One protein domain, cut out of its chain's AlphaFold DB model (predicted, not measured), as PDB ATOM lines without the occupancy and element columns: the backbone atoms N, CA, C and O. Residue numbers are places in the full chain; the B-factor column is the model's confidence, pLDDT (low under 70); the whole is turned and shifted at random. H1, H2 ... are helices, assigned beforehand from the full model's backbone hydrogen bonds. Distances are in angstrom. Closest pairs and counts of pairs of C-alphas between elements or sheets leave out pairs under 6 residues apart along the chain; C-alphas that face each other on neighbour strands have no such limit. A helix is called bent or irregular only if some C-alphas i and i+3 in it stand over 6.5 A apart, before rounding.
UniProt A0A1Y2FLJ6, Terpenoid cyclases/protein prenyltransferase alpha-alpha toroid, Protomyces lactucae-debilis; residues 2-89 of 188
ATOM      1  N   TYR A   2     -47.216 -16.257  -2.493       96.56
ATOM      2  CA  TYR A   2     -46.629 -15.719  -1.249       96.56
ATOM      3  C   TYR A   2     -47.471 -15.959   0.023       96.56
ATOM      4  O   TYR A   2     -47.015 -16.635   0.941       96.56
ATOM      5  N   PHE A   3     -48.723 -15.485   0.057       96.44
ATOM      6  CA  PHE A   3     -49.585 -15.647   1.236       96.44
ATOM      7  C   PHE A   3     -49.888 -17.109   1.581       96.44
ATOM      8  O   PHE A   3     -49.998 -17.441   2.754       96.44
ATOM      9  N   ALA A   4     -49.995 -17.989   0.582       95.56
ATOM     10  CA  ALA A   4     -50.252 -19.405   0.825       95.56
ATOM     11  C   ALA A   4     -49.063 -20.066   1.540       95.56
ATOM     12  O   ALA A   4     -49.264 -20.756   2.532       95.56
ATOM     13  N   LEU A   5     -47.830 -19.787   1.101       94.94
ATOM     14  CA  LEU A   5     -46.623 -20.289   1.767       94.94
ATOM     15  C   LEU A   5     -46.503 -19.762   3.203       94.94
ATOM     16  O   LEU A   5     -46.219 -20.531   4.116       94.94
ATOM     17  N   GLN A   6     -46.778 -18.471   3.413       94.50
ATOM     18  CA  GLN A   6     -46.793 -17.868   4.749       94.50
ATOM     19  C   GLN A   6     -47.830 -18.535   5.662       94.50
ATOM     20  O   GLN A   6     -47.517 -18.880   6.797       94.50
ATOM     21  N   LEU A   7     -49.048 -18.772   5.167       96.25
ATOM     22  CA  LEU A   7     -50.092 -19.452   5.934       96.25
ATOM     23  C   LEU A   7     -49.689 -20.880   6.310       96.25
ATOM     24  O   LEU A   7     -49.888 -21.273   7.454       96.25
ATOM     25  N   LEU A   8     -49.091 -21.639   5.389       94.12
ATOM     26  CA  LEU A   8     -48.610 -22.991   5.690       94.12
ATOM     27  C   LEU A   8     -47.542 -22.979   6.795       94.12
ATOM     28  O   LEU A   8     -47.625 -23.787   7.720       94.12
ATOM     29  N   LEU A   9     -46.599 -22.031   6.743       92.94
ATOM     30  CA  LEU A   9     -45.580 -21.840   7.782       92.94
ATOM     31  C   LEU A   9     -46.197 -21.476   9.138       92.94
ATOM     32  O   LEU A   9     -45.864 -22.095  10.145       92.94
ATOM     33  N   ILE A  10     -47.114 -20.504   9.166       94.69
ATOM     34  CA  ILE A  10     -47.790 -20.053  10.395       94.69
ATOM     35  C   ILE A  10     -48.592 -21.195  11.029       94.69
ATOM     36  O   ILE A  10     -48.596 -21.350  12.248       94.69
ATOM     37  N   LEU A  11     -49.249 -22.012  10.207       95.94
ATOM     38  CA  LEU A  11     -50.017 -23.172  10.656       95.94
ATOM     39  C   LEU A  11     -49.135 -24.389  10.993       95.94
ATOM     40  O   LEU A  11     -49.674 -25.438  11.338       95.94
ATOM     41  N   GLY A  12     -47.806 -24.281  10.873       91.81
ATOM     42  CA  GLY A  12     -46.863 -25.356  11.185       91.81
ATOM     43  C   GLY A  12     -46.991 -26.579  10.273       91.81
ATOM     44  O   GLY A  12     -46.744 -27.698  10.716       91.81
ATOM     45  N   ASN A  13     -47.428 -26.387   9.025       91.31
ATOM     46  CA  ASN A  13     -47.568 -27.485   8.072       91.31
ATOM     47  C   ASN A  13     -46.195 -27.988   7.619       91.31
ATOM     48  O   ASN A  13     -45.257 -27.205   7.459       91.31
ATOM     49  N   ASP A  14     -46.108 -29.292   7.358       86.81
ATOM     50  CA  ASP A  14     -44.945 -29.870   6.696       86.81
ATOM     51  C   ASP A  14     -44.893 -29.402   5.235       86.81
ATOM     52  O   ASP A  14     -45.838 -29.594   4.467       86.81
ATOM     53  N   LEU A  15     -43.782 -28.764   4.866       87.12
ATOM     54  CA  LEU A  15     -43.553 -28.237   3.523       87.12
ATOM     55  C   LEU A  15     -42.780 -29.204   2.622       87.12
ATOM     56  O   LEU A  15     -42.585 -28.886   1.451       87.12
ATOM     57  N   SER A  16     -42.366 -30.372   3.126       83.44
ATOM     58  CA  SER A  16     -41.588 -31.372   2.375       83.44
ATOM     59  C   SER A  16     -42.286 -31.871   1.102       83.44
ATOM     60  O   SER A  16     -41.648 -32.361   0.177       83.44
ATOM     61  N   HIS A  17     -43.611 -31.728   1.033       84.50
ATOM     62  CA  HIS A  17     -44.424 -32.114  -0.120       84.50
ATOM     63  C   HIS A  17     -44.494 -31.051  -1.223       84.50
ATOM     64  O   HIS A  17     -45.076 -31.310  -2.277       84.50
ATOM     65  N   LEU A  18     -43.974 -29.844  -0.986       90.62
ATOM     66  CA  LEU A  18     -43.987 -28.786  -1.986       90.62
ATOM     67  C   LEU A  18     -42.903 -29.030  -3.035       90.62
ATOM     68  O   LEU A  18     -41.734 -29.214  -2.711       90.62
ATOM     69  N   ASP A  19     -43.282 -28.931  -4.306       92.38
ATOM     70  CA  ASP A  19     -42.323 -28.913  -5.406       92.38
ATOM     71  C   ASP A  19     -41.656 -27.532  -5.486       92.38
ATOM     72  O   ASP A  19     -42.120 -26.618  -6.174       92.38
ATOM     73  N   ALA A  20     -40.567 -27.362  -4.731       92.94
ATOM     74  CA  ALA A  20     -39.823 -26.107  -4.682       92.94
ATOM     75  C   ALA A  20     -39.280 -25.694  -6.059       92.94
ATOM     76  O   ALA A  20     -39.228 -24.502  -6.361       92.94
ATOM     77  N   SER A  21     -38.910 -26.657  -6.910       93.62
ATOM     78  CA  SER A  21     -38.408 -26.380  -8.258       93.62
ATOM     79  C   SER A  21     -39.503 -25.827  -9.168       93.62
ATOM     80  O   SER A  21     -39.274 -24.829  -9.853       93.62
ATOM     81  N   LEU A  22     -40.703 -26.415  -9.141       94.25
ATOM     82  CA  LEU A  22     -41.845 -25.903  -9.895       94.25
ATOM     83  C   LEU A  22     -42.220 -24.494  -9.429       94.25
ATOM     84  O   LEU A  22     -42.287 -23.582 -10.251       94.25
ATOM     85  N   LEU A  23     -42.386 -24.290  -8.120       95.38
ATOM     86  CA  LEU A  23     -42.751 -22.985  -7.561       95.38
ATOM     87  C   LEU A  23     -41.717 -21.903  -7.905       95.38
ATOM     88  O   LEU A  23     -42.084 -20.794  -8.290       95.38
ATOM     89  N   MET A  24     -40.423 -22.227  -7.818       96.62
ATOM     90  CA  MET A  24     -39.358 -21.295  -8.192       96.62
ATOM     91  C   MET A  24     -39.397 -20.972  -9.694       96.62
ATOM     92  O   MET A  24     -39.260 -19.809 -10.075       96.62
ATOM     93  N   SER A  25     -39.674 -21.962 -10.549       96.38
ATOM     94  CA  SER A  25     -39.820 -21.741 -11.993       96.38
ATOM     95  C   SER A  25     -41.009 -20.838 -12.343       96.38
ATOM     96  O   SER A  25     -40.888 -19.992 -13.230       96.38
ATOM     97  N   GLU A  26     -42.125 -20.948 -11.612       96.06
ATOM     98  CA  GLU A  26     -43.293 -20.081 -11.791       96.06
ATOM     99  C   GLU A  26     -42.986 -18.633 -11.404       96.06
ATOM    100  O   GLU A  26     -43.352 -17.720 -12.141       96.06
ATOM    101  N   VAL A  27     -42.281 -18.398 -10.286       97.44
ATOM    102  CA  VAL A  27     -41.836 -17.039  -9.925       97.44
ATOM    103  C   VAL A  27     -40.877 -16.495 -10.979       97.44
ATOM    104  O   VAL A  27     -41.028 -15.354 -11.407       97.44
ATOM    105  N   ALA A  28     -39.897 -17.294 -11.410       97.81
ATOM    106  CA  ALA A  28     -38.889 -16.848 -12.363       97.81
ATOM    107  C   ALA A  28     -39.490 -16.476 -13.725       97.81
ATOM    108  O   ALA A  28     -39.066 -15.497 -14.336       97.81
ATOM    109  N   ALA A  29     -40.530 -17.189 -14.164       97.44
ATOM    110  CA  ALA A  29     -41.249 -16.886 -15.398       97.44
ATOM    111  C   ALA A  29     -41.974 -15.525 -15.381       97.44
ATOM    112  O   ALA A  29     -42.255 -14.982 -16.448       97.44
ATOM    113  N   LEU A  30     -42.259 -14.964 -14.198       98.25
ATOM    114  CA  LEU A  30     -42.914 -13.660 -14.053       98.25
ATOM    115  C   LEU A  30     -41.946 -12.475 -14.176       98.25
ATOM    116  O   LEU A  30     -42.409 -11.341 -14.298       98.25
ATOM    117  N   GLN A  31     -40.628 -12.694 -14.127       98.56
ATOM    118  CA  GLN A  31     -39.673 -11.589 -14.152       98.56
ATOM    119  C   GLN A  31     -39.694 -10.862 -15.504       98.56
ATOM    120  O   GLN A  31     -39.467 -11.454 -16.562       98.56
ATOM    121  N   LEU A  32     -39.925  -9.550 -15.470       98.38
ATOM    122  CA  LEU A  32     -39.951  -8.706 -16.660       98.38
ATOM    123  C   LEU A  32     -38.547  -8.277 -17.101       98.38
ATOM    124  O   LEU A  32     -37.539  -8.416 -16.404       98.38
ATOM    125  N   ALA A  33     -38.482  -7.700 -18.303       97.62
ATOM    126  CA  ALA A  33     -37.237  -7.255 -18.916       97.62
ATOM    127  C   ALA A  33     -36.521  -6.129 -18.147       97.62
ATOM    128  O   ALA A  33     -35.337  -5.921 -18.395       97.62
ATOM    129  N   ASP A  34     -37.189  -5.429 -17.234       97.31
ATOM    130  CA  ASP A  34     -36.598  -4.417 -16.350       97.31
ATOM    131  C   ASP A  34     -36.212  -4.970 -14.965       97.31
ATOM    132  O   ASP A  34     -35.590  -4.254 -14.188       97.31
ATOM    133  N   GLY A  35     -36.524  -6.240 -14.677       98.25
ATOM    134  CA  GLY A  35     -36.271  -6.903 -13.394       98.25
ATOM    135  C   GLY A  35     -37.454  -6.899 -12.426       98.25
ATOM    136  O   GLY A  35     -37.376  -7.565 -11.394       98.25
ATOM    137  N   SER A  36     -38.536  -6.184 -12.741       98.38
ATOM    138  CA  SER A  36     -39.754  -6.152 -11.928       98.38
ATOM    139  C   SER A  36     -40.590  -7.429 -12.074       98.38
ATOM    140  O   SER A  36     -40.342  -8.261 -12.949       98.38
ATOM    141  N   PHE A  37     -41.594  -7.578 -11.207       98.62
ATOM    142  CA  PHE A  37     -42.532  -8.700 -11.221       98.62
ATOM    143  C   PHE A  37     -43.973  -8.167 -11.205       98.62
ATOM    144  O   PHE A  37     -44.263  -7.291 -10.393       98.62
ATOM    145  N   PRO A  38     -44.884  -8.666 -12.057       98.06
ATOM    146  CA  PRO A  38     -46.317  -8.413 -11.959       98.06
ATOM    147  C   PRO A  38     -46.988  -9.383 -10.978       98.06
ATOM    148  O   PRO A  38     -46.388 -10.366 -10.534       98.06
ATOM    149  N   SER A  39     -48.268  -9.159 -10.674       95.94
ATOM    150  CA  SER A  39     -49.033 -10.089  -9.827       95.94
ATOM    151  C   SER A  39     -49.303 -11.444 -10.487       95.94
ATOM    152  O   SER A  39     -49.468 -12.447  -9.789       95.94
ATOM    153  N   ALA A  40     -49.371 -11.474 -11.820       95.69
ATOM    154  CA  ALA A  40     -49.555 -12.673 -12.627       95.69
ATOM    155  C   ALA A  40     -49.084 -12.440 -14.070       95.69
ATOM    156  O   ALA A  40     -48.897 -11.302 -14.509       95.69
ATOM    157  N   GLN A  41     -48.932 -13.528 -14.827       94.69
ATOM    158  CA  GLN A  41     -48.518 -13.473 -16.225       94.69
ATOM    159  C   GLN A  41     -49.464 -12.590 -17.049       94.69
ATOM    160  O   GLN A  41     -50.672 -12.811 -17.071       94.69
ATOM    161  N   GLY A  42     -48.898 -11.617 -17.765       93.25
ATOM    162  CA  GLY A  42     -49.650 -10.701 -18.629       93.25
ATOM    163  C   GLY A  42     -50.265  -9.491 -17.920       93.25
ATOM    164  O   GLY A  42     -50.803  -8.620 -18.604       93.25
ATOM    165  N   ASN A  43     -50.160  -9.389 -16.591       96.12
ATOM    166  CA  ASN A  43     -50.592  -8.193 -15.874       96.12
ATOM    167  C   ASN A  43     -49.587  -7.043 -16.047       96.12
ATOM    168  O   ASN A  43     -48.388  -7.254 -16.227       96.12
ATOM    169  N   LEU A  44     -50.097  -5.811 -15.984       94.00
ATOM    170  CA  LEU A  44     -49.326  -4.568 -16.141       94.00
ATOM    171  C   LEU A  44     -49.122  -3.837 -14.805       94.00
ATOM    172  O   LEU A  44     -48.921  -2.627 -14.777       94.00
ATOM    173  N   ASP A  45     -49.236  -4.560 -13.694       96.62
ATOM    174  CA  ASP A  45     -49.230  -4.023 -12.334       96.62
ATOM    175  C   ASP A  45     -47.893  -4.227 -11.615       96.62
ATOM    176  O   ASP A  45     -47.848  -4.207 -10.389       96.62
ATOM    177  N   ALA A  46     -46.811  -4.435 -12.368       97.56
ATOM    178  CA  ALA A  46     -45.507  -4.709 -11.791       97.56
ATOM    179  C   ALA A  46     -45.030  -3.577 -10.876       97.56
ATOM    180  O   ALA A  46     -45.013  -2.406 -11.262       97.56
ATOM    181  N   ASP A  47     -44.640  -3.940  -9.653       97.44
ATOM    182  CA  ASP A  47     -44.139  -3.001  -8.659       97.44
ATOM    183  C   ASP A  47     -43.268  -3.667  -7.580       97.44
ATOM    184  O   ASP A  47     -43.111  -4.890  -7.514       97.44
ATOM    185  N   THR A  48     -42.692  -2.840  -6.705       97.88
ATOM    186  CA  THR A  48     -41.811  -3.259  -5.606       97.88
ATOM    187  C   THR A  48     -42.437  -4.258  -4.630       97.88
ATOM    188  O   THR A  48     -41.691  -5.016  -4.004       97.88
ATOM    189  N   ARG A  49     -43.769  -4.335  -4.502       98.38
ATOM    190  CA  ARG A  49     -44.437  -5.320  -3.629       98.38
ATOM    191  C   ARG A  49     -44.245  -6.725  -4.169       98.38
ATOM    192  O   ARG A  49     -43.926  -7.636  -3.408       98.38
ATOM    193  N   PHE A  50     -44.415  -6.900  -5.474       98.50
ATOM    194  CA  PHE A  50     -44.259  -8.197  -6.122       98.50
ATOM    195  C   PHE A  50     -42.792  -8.617  -6.192       98.50
ATOM    196  O   PHE A  50     -42.493  -9.790  -5.979       98.50
ATOM    197  N   THR A  51     -41.869  -7.665  -6.358       98.31
ATOM    198  CA  THR A  51     -40.431  -7.943  -6.231       98.31
ATOM    199  C   THR A  51     -40.076  -8.434  -4.825       98.31
ATOM    200  O   THR A  51     -39.399  -9.451  -4.685       98.31
ATOM    201  N   TYR A  52     -40.589  -7.791  -3.770       98.62
ATOM    202  CA  TYR A  52     -40.454  -8.298  -2.398       98.62
ATOM    203  C   TYR A  52     -41.017  -9.718  -2.249       98.62
ATOM    204  O   TYR A  52     -40.348 -10.593  -1.697       98.62
ATOM    205  N   MET A  53     -42.227  -9.967  -2.760       98.62
ATOM    206  CA  MET A  53     -42.847 -11.290  -2.687       98.62
ATOM    207  C   MET A  53     -42.009 -12.355  -3.403       98.62
ATOM    208  O   MET A  53     -41.898 -13.462  -2.881       98.62
ATOM    209  N   ALA A  54     -41.385 -12.033  -4.541       98.50
ATOM    210  CA  ALA A  54     -40.482 -12.939  -5.250       98.50
ATOM    211  C   ALA A  54     -39.270 -13.326  -4.384       98.50
ATOM    212  O   ALA A  54     -38.996 -14.517  -4.215       98.50
ATOM    213  N   PHE A  55     -38.605 -12.353  -3.749       98.31
ATOM    214  CA  PHE A  55     -37.500 -12.619  -2.817       98.31
ATOM    215  C   PHE A  55     -37.939 -13.402  -1.575       98.31
ATOM    216  O   PHE A  55     -37.228 -14.306  -1.137       98.31
ATOM    217  N   ALA A  56     -39.116 -13.109  -1.021       98.12
ATOM    218  CA  ALA A  56     -39.639 -13.831   0.135       98.12
ATOM    219  C   ALA A  56     -39.974 -15.290  -0.200       98.12
ATOM    220  O   ALA A  56     -39.628 -16.186   0.567       98.12
ATOM    221  N   ILE A  57     -40.597 -15.549  -1.355       97.00
ATOM    222  CA  ILE A  57     -40.848 -16.914  -1.837       97.00
ATOM    223  C   ILE A  57     -39.518 -17.644  -2.029       97.00
ATOM    224  O   ILE A  57     -39.340 -18.726  -1.474       97.00
ATOM    225  N   ARG A  58     -38.564 -17.031  -2.738       96.06
ATOM    226  CA  ARG A  58     -37.219 -17.583  -2.946       96.06
ATOM    227  C   ARG A  58     -36.550 -17.967  -1.624       96.06
ATOM    228  O   ARG A  58     -36.050 -19.081  -1.501       96.06
ATOM    229  N   TYR A  59     -36.594 -17.087  -0.620       95.25
ATOM    230  CA  TYR A  59     -36.039 -17.352   0.708       95.25
ATOM    231  C   TYR A  59     -36.705 -18.560   1.385       95.25
ATOM    232  O   TYR A  59     -36.016 -19.450   1.883       95.25
ATOM    233  N   ILE A  60     -38.043 -18.624   1.377       94.31
ATOM    234  CA  ILE A  60     -38.796 -19.746   1.959       94.31
ATOM    235  C   ILE A  60     -38.401 -21.063   1.287       94.31
ATOM    236  O   ILE A  60     -38.090 -22.032   1.977       94.31
ATOM    237  N   LEU A  61     -38.386 -21.102  -0.045       93.38
ATOM    238  CA  LEU A  61     -38.070 -22.319  -0.792       93.38
ATOM    239  C   LEU A  61     -36.629 -22.781  -0.523       93.38
ATOM    240  O   LEU A  61     -36.410 -23.937  -0.169       93.38
ATOM    241  N   GLN A  62     -35.656 -21.870  -0.597       90.94
ATOM    242  CA  GLN A  62     -34.236 -22.215  -0.469       90.94
ATOM    243  C   GLN A  62     -33.804 -22.545   0.966       90.94
ATOM    244  O   GLN A  62     -32.899 -23.357   1.158       90.94
ATOM    245  N   HIS A  63     -34.426 -21.940   1.984       88.81
ATOM    246  CA  HIS A  63     -33.962 -22.073   3.371       88.81
ATOM    247  C   HIS A  63     -34.913 -22.842   4.291       88.81
ATOM    248  O   HIS A  63     -34.451 -23.447   5.264       88.81
ATOM    249  N   LEU A  64     -36.220 -22.832   4.010       86.75
ATOM    250  CA  LEU A  64     -37.230 -23.435   4.884       86.75
ATOM    251  C   LEU A  64     -37.772 -24.752   4.328       86.75
ATOM    252  O   LEU A  64     -37.926 -25.694   5.099       86.75
ATOM    253  N   VAL A  65     -38.000 -24.846   3.013       84.62
ATOM    254  CA  VAL A  65     -38.388 -26.111   2.358       84.62
ATOM    255  C   VAL A  65     -37.176 -27.030   2.175       84.62
ATOM    256  O   VAL A  65     -37.291 -28.233   2.372       84.62
ATOM    257  N   LYS A  66     -35.994 -26.456   1.893       71.88
ATOM    258  CA  LYS A  66     -34.696 -27.161   1.780       71.88
ATOM    259  C   LYS A  66     -34.624 -28.225   0.675       71.88
ATOM    260  O   LYS A  66     -33.678 -29.011   0.655       71.88
ATOM    261  N   GLU A  67     -35.564 -28.204  -0.260       75.81
ATOM    262  CA  GLU A  67     -35.471 -28.934  -1.522       75.81
ATOM    263  C   GLU A  67     -34.687 -28.095  -2.546       75.81
ATOM    264  O   GLU A  67     -34.860 -26.871  -2.603       75.81
ATOM    265  N   PRO A  68     -33.812 -28.705  -3.363       77.38
ATOM    266  CA  PRO A  68     -33.047 -27.972  -4.358       77.38
ATOM    267  C   PRO A  68     -33.969 -27.375  -5.429       77.38
ATOM    268  O   PRO A  68     -34.825 -28.052  -6.002       77.38
ATOM    269  N   THR A  69     -33.756 -26.099  -5.739       83.31
ATOM    270  CA  THR A  69     -34.399 -25.415  -6.864       83.31
ATOM    271  C   THR A  69     -33.534 -25.556  -8.115       83.31
ATOM    272  O   THR A  69     -32.330 -25.307  -8.069       83.31
ATOM    273  N   THR A  70     -34.128 -25.942  -9.244       84.69
ATOM    274  CA  THR A  70     -33.407 -26.123 -10.521       84.69
ATOM    275  C   THR A  70     -33.254 -24.839 -11.339       84.69
ATOM    276  O   THR A  70     -32.415 -24.779 -12.237       84.69
ATOM    277  N   THR A  71     -34.046 -23.814 -11.031       92.12
ATOM    278  CA  THR A  71     -34.040 -22.496 -11.675       92.12
ATOM    279  C   THR A  71     -34.129 -21.395 -10.623       92.12
ATOM    280  O   THR A  71     -34.493 -21.651  -9.477       92.12
ATOM    281  N   ASP A  72     -33.766 -20.173 -11.005       96.12
ATOM    282  CA  ASP A  72     -33.910 -18.965 -10.190       96.12
ATOM    283  C   ASP A  72     -34.138 -17.768 -11.129       96.12
ATOM    284  O   ASP A  72     -33.907 -17.873 -12.339       96.12
ATOM    285  N   PHE A  73     -34.602 -16.645 -10.588       97.75
ATOM    286  CA  PHE A  73     -34.690 -15.388 -11.332       97.75
ATOM    287  C   PHE A  73     -33.386 -14.588 -11.237       97.75
ATOM    288  O   PHE A  73     -32.527 -14.856 -10.398       97.75
ATOM    289  N   ASP A  74     -33.237 -13.574 -12.089       98.38
ATOM    290  CA  ASP A  74     -32.085 -12.672 -12.064       98.38
ATOM    291  C   ASP A  74     -32.195 -11.719 -10.862       98.38
ATOM    292  O   ASP A  74     -32.891 -10.697 -10.911       98.38
ATOM    293  N   THR A  75     -31.561 -12.088  -9.746       98.00
ATOM    294  CA  THR A  75     -31.630 -11.333  -8.487       98.00
ATOM    295  C   THR A  75     -30.997  -9.953  -8.613       98.00
ATOM    296  O   THR A  75     -31.554  -8.985  -8.098       98.00
ATOM    297  N   GLU A  76     -29.894  -9.830  -9.351       97.19
ATOM    298  CA  GLU A  76     -29.207  -8.552  -9.562       97.19
ATOM    299  C   GLU A  76     -30.087  -7.572 -10.325       97.19
ATOM    300  O   GLU A  76     -30.229  -6.408  -9.946       97.19
ATOM    301  N   LYS A  77     -30.759  -8.051 -11.371       98.38
ATOM    302  CA  LYS A  77     -31.686  -7.232 -12.145       98.38
ATOM    303  C   LYS A  77     -32.916  -6.829 -11.336       98.38
ATOM    304  O   LYS A  77     -33.365  -5.687 -11.435       98.38
ATOM    305  N   ALA A  78     -33.429  -7.728 -10.495       98.56
ATOM    306  CA  ALA A  78     -34.513  -7.412  -9.571       98.56
ATOM    307  C   ALA A  78     -34.107  -6.331  -8.553       98.56
ATOM    308  O   ALA A  78     -34.861  -5.386  -8.317       98.56
ATOM    309  N   LEU A  79     -32.897  -6.411  -7.989       97.62
ATOM    310  CA  LEU A  79     -32.377  -5.389  -7.076       97.62
ATOM    311  C   LEU A  79     -32.057  -4.071  -7.788       97.62
ATOM    312  O   LEU A  79     -32.269  -3.000  -7.214       97.62
ATOM    313  N   LEU A  80     -31.620  -4.118  -9.046       97.62
ATOM    314  CA  LEU A  80     -31.445  -2.927  -9.870       97.62
ATOM    315  C   LEU A  80     -32.785  -2.203 -10.073       97.62
ATOM    316  O   LEU A  80     -32.847  -0.989  -9.873       97.62
ATOM    317  N   PHE A  81     -33.870  -2.927 -10.370       98.50
ATOM    318  CA  PHE A  81     -35.222  -2.355 -10.400       98.50
ATOM    319  C   PHE A  81     -35.598  -1.690  -9.066       98.50
ATOM    320  O   PHE A  81     -36.033  -0.537  -9.063       98.50
ATOM    321  N   VAL A  82     -35.376  -2.369  -7.931       98.00
ATOM    322  CA  VAL A  82     -35.638  -1.796  -6.596       98.00
ATOM    323  C   VAL A  82     -34.848  -0.503  -6.388       98.00
ATOM    324  O   VAL A  82     -35.405   0.484  -5.911       98.00
ATOM    325  N   SER A  83     -33.575  -0.469  -6.792       96.00
ATOM    326  CA  SER A  83     -32.736   0.726  -6.665       96.00
ATOM    327  C   SER A  83     -33.266   1.911  -7.483       96.00
ATOM    328  O   SER A  83     -33.270   3.038  -6.988       96.00
ATOM    329  N   HIS A  84     -33.805   1.660  -8.682       97.62
ATOM    330  CA  HIS A  84     -34.429   2.685  -9.525       97.62
ATOM    331  C   HIS A  84     -35.773   3.192  -8.983       97.62
ATOM    332  O   HIS A  84     -36.244   4.245  -9.410       97.62
ATOM    333  N   CYS A  85     -36.398   2.472  -8.049       98.25
ATOM    334  CA  CYS A  85     -37.632   2.907  -7.392       98.25
ATOM    335  C   CYS A  85     -37.383   3.879  -6.230       98.25
ATOM    336  O   CYS A  85     -38.346   4.386  -5.651       98.25
ATOM    337  N   ARG A  86     -36.122   4.136  -5.863       97.38
ATOM    338  CA  ARG A  86     -35.770   5.103  -4.824       97.38
ATOM    339  C   ARG A  86     -35.866   6.532  -5.352       97.38
ATOM    340  O   ARG A  86     -35.276   6.863  -6.377       97.38
ATOM    341  N   ASN A  87     -36.550   7.393  -4.611       97.12
ATOM    342  CA  ASN A  87     -36.736   8.793  -4.965       97.12
ATOM    343  C   ASN A  87     -35.735   9.714  -4.265       97.12
ATOM    344  O   ASN A  87     -35.069   9.350  -3.294       97.12
ATOM    345  N   TYR A  88     -35.690  10.958  -4.744       95.50
ATOM    346  CA  TYR A  88     -34.827  12.020  -4.226       95.50
ATOM    347  C   TYR A  88     -35.080  12.375  -2.757       95.50
ATOM    348  O   TYR A  88     -34.254  13.063  -2.172       95.50
ATOM    349  N   ASP A  89     -36.229  12.004  -2.188       95.69
ATOM    350  CA  ASP A  89     -36.583  12.261  -0.792       95.69
ATOM    351  C   ASP A  89     -36.105  11.139   0.146       95.69
ATOM    352  O   ASP A  89     -36.193  11.286   1.361       95.69
TER     353      ASP A  89
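What this domain is: This is residues 2 to 89 of the 188 residues of the protein "Terpenoid cyclases/protein prenyltransferase alpha-alpha toroid" of Protomyces lactucae-debilis (UniProt A0A1Y2FLJ6). One long helix, H3, runs through the middle, and two shorter helices, H1 and H2, pack on different sides of it, apart from each other. H4 lies near the first end of H3, and the last residues, 85 to 89, run on beyond it and add to the length. The printed part has 88 residues with four named helices, H1, H2, H3 and H4 in that order, and no named strand, so its class is all helix. It is compact, with a radius of gyration of the C-alphas of 13.7 A, and elongated, its C-alphas spanning 43 by 27 by 22 A.

How they stand to each other: H1, residues 2 to 10, touches H3, residues 48 to 65, with residues 53 to 60 of H3 alone; the closest C-alphas are those of Tyr 2 and Ile 57, 5.9 A apart. These two helices run the same way at a steep tilt of 41 degrees. H2, residues 20 to 29, is apart from H1. H2 and H3 form a helical hairpin: they touch, closest at the C-alphas of Ala 20 and Leu 61, 5.7 A apart, and run opposite ways at a shallow tilt of 19 degrees. H3 is the hub, touching three other helices. H4, residues 75 to 84, only just touches H3, with 3 pairs of C-alphas within 8 A and with residues 48 to 51 of H3 alone; the closest C-alphas are those of Thr 48 and Val 82, 6.4 A apart. H3 and H4 form a second helical hairpin and run opposite ways at a shallow tilt of 29 degrees. H4 is apart from H1 and from H2. Every O i to N i+4 pair is within hydrogen-bond range in H1, H2 and H4, while in H3 13 of 14 are.

Where its parts are: H1, residues 2 to 10, begins at C-alpha 2 at (-46.629, -15.719, -1.249) and is 12.5 A long from first to last C-alpha. H2, residues 20 to 29, is 14.2 A long. H3, residues 48 to 65, is the longest helix, 24.4 A from C-alpha 48 at (-41.811, -3.259, -5.606) to C-alpha 65; it is neither bent nor irregular, but only just: C-alphas 62 and 65 are 6.4 A apart. H4, residues 75 to 84, is 14.3 A long and ends at C-alpha 84 at (-34.429, 2.685, -9.525).

The domain as a whole: The two C-alphas farthest apart are those of His 17 and Tyr 88, 45.4 A. The printed part has no cut. The link from H2 to H3, residues 30 to 47, is long, while those from H1 to H2 and from H3 to H4 are short, with 9 residues each. The mean pLDDT of the printed part is 94.5, and no printed residue is under 70.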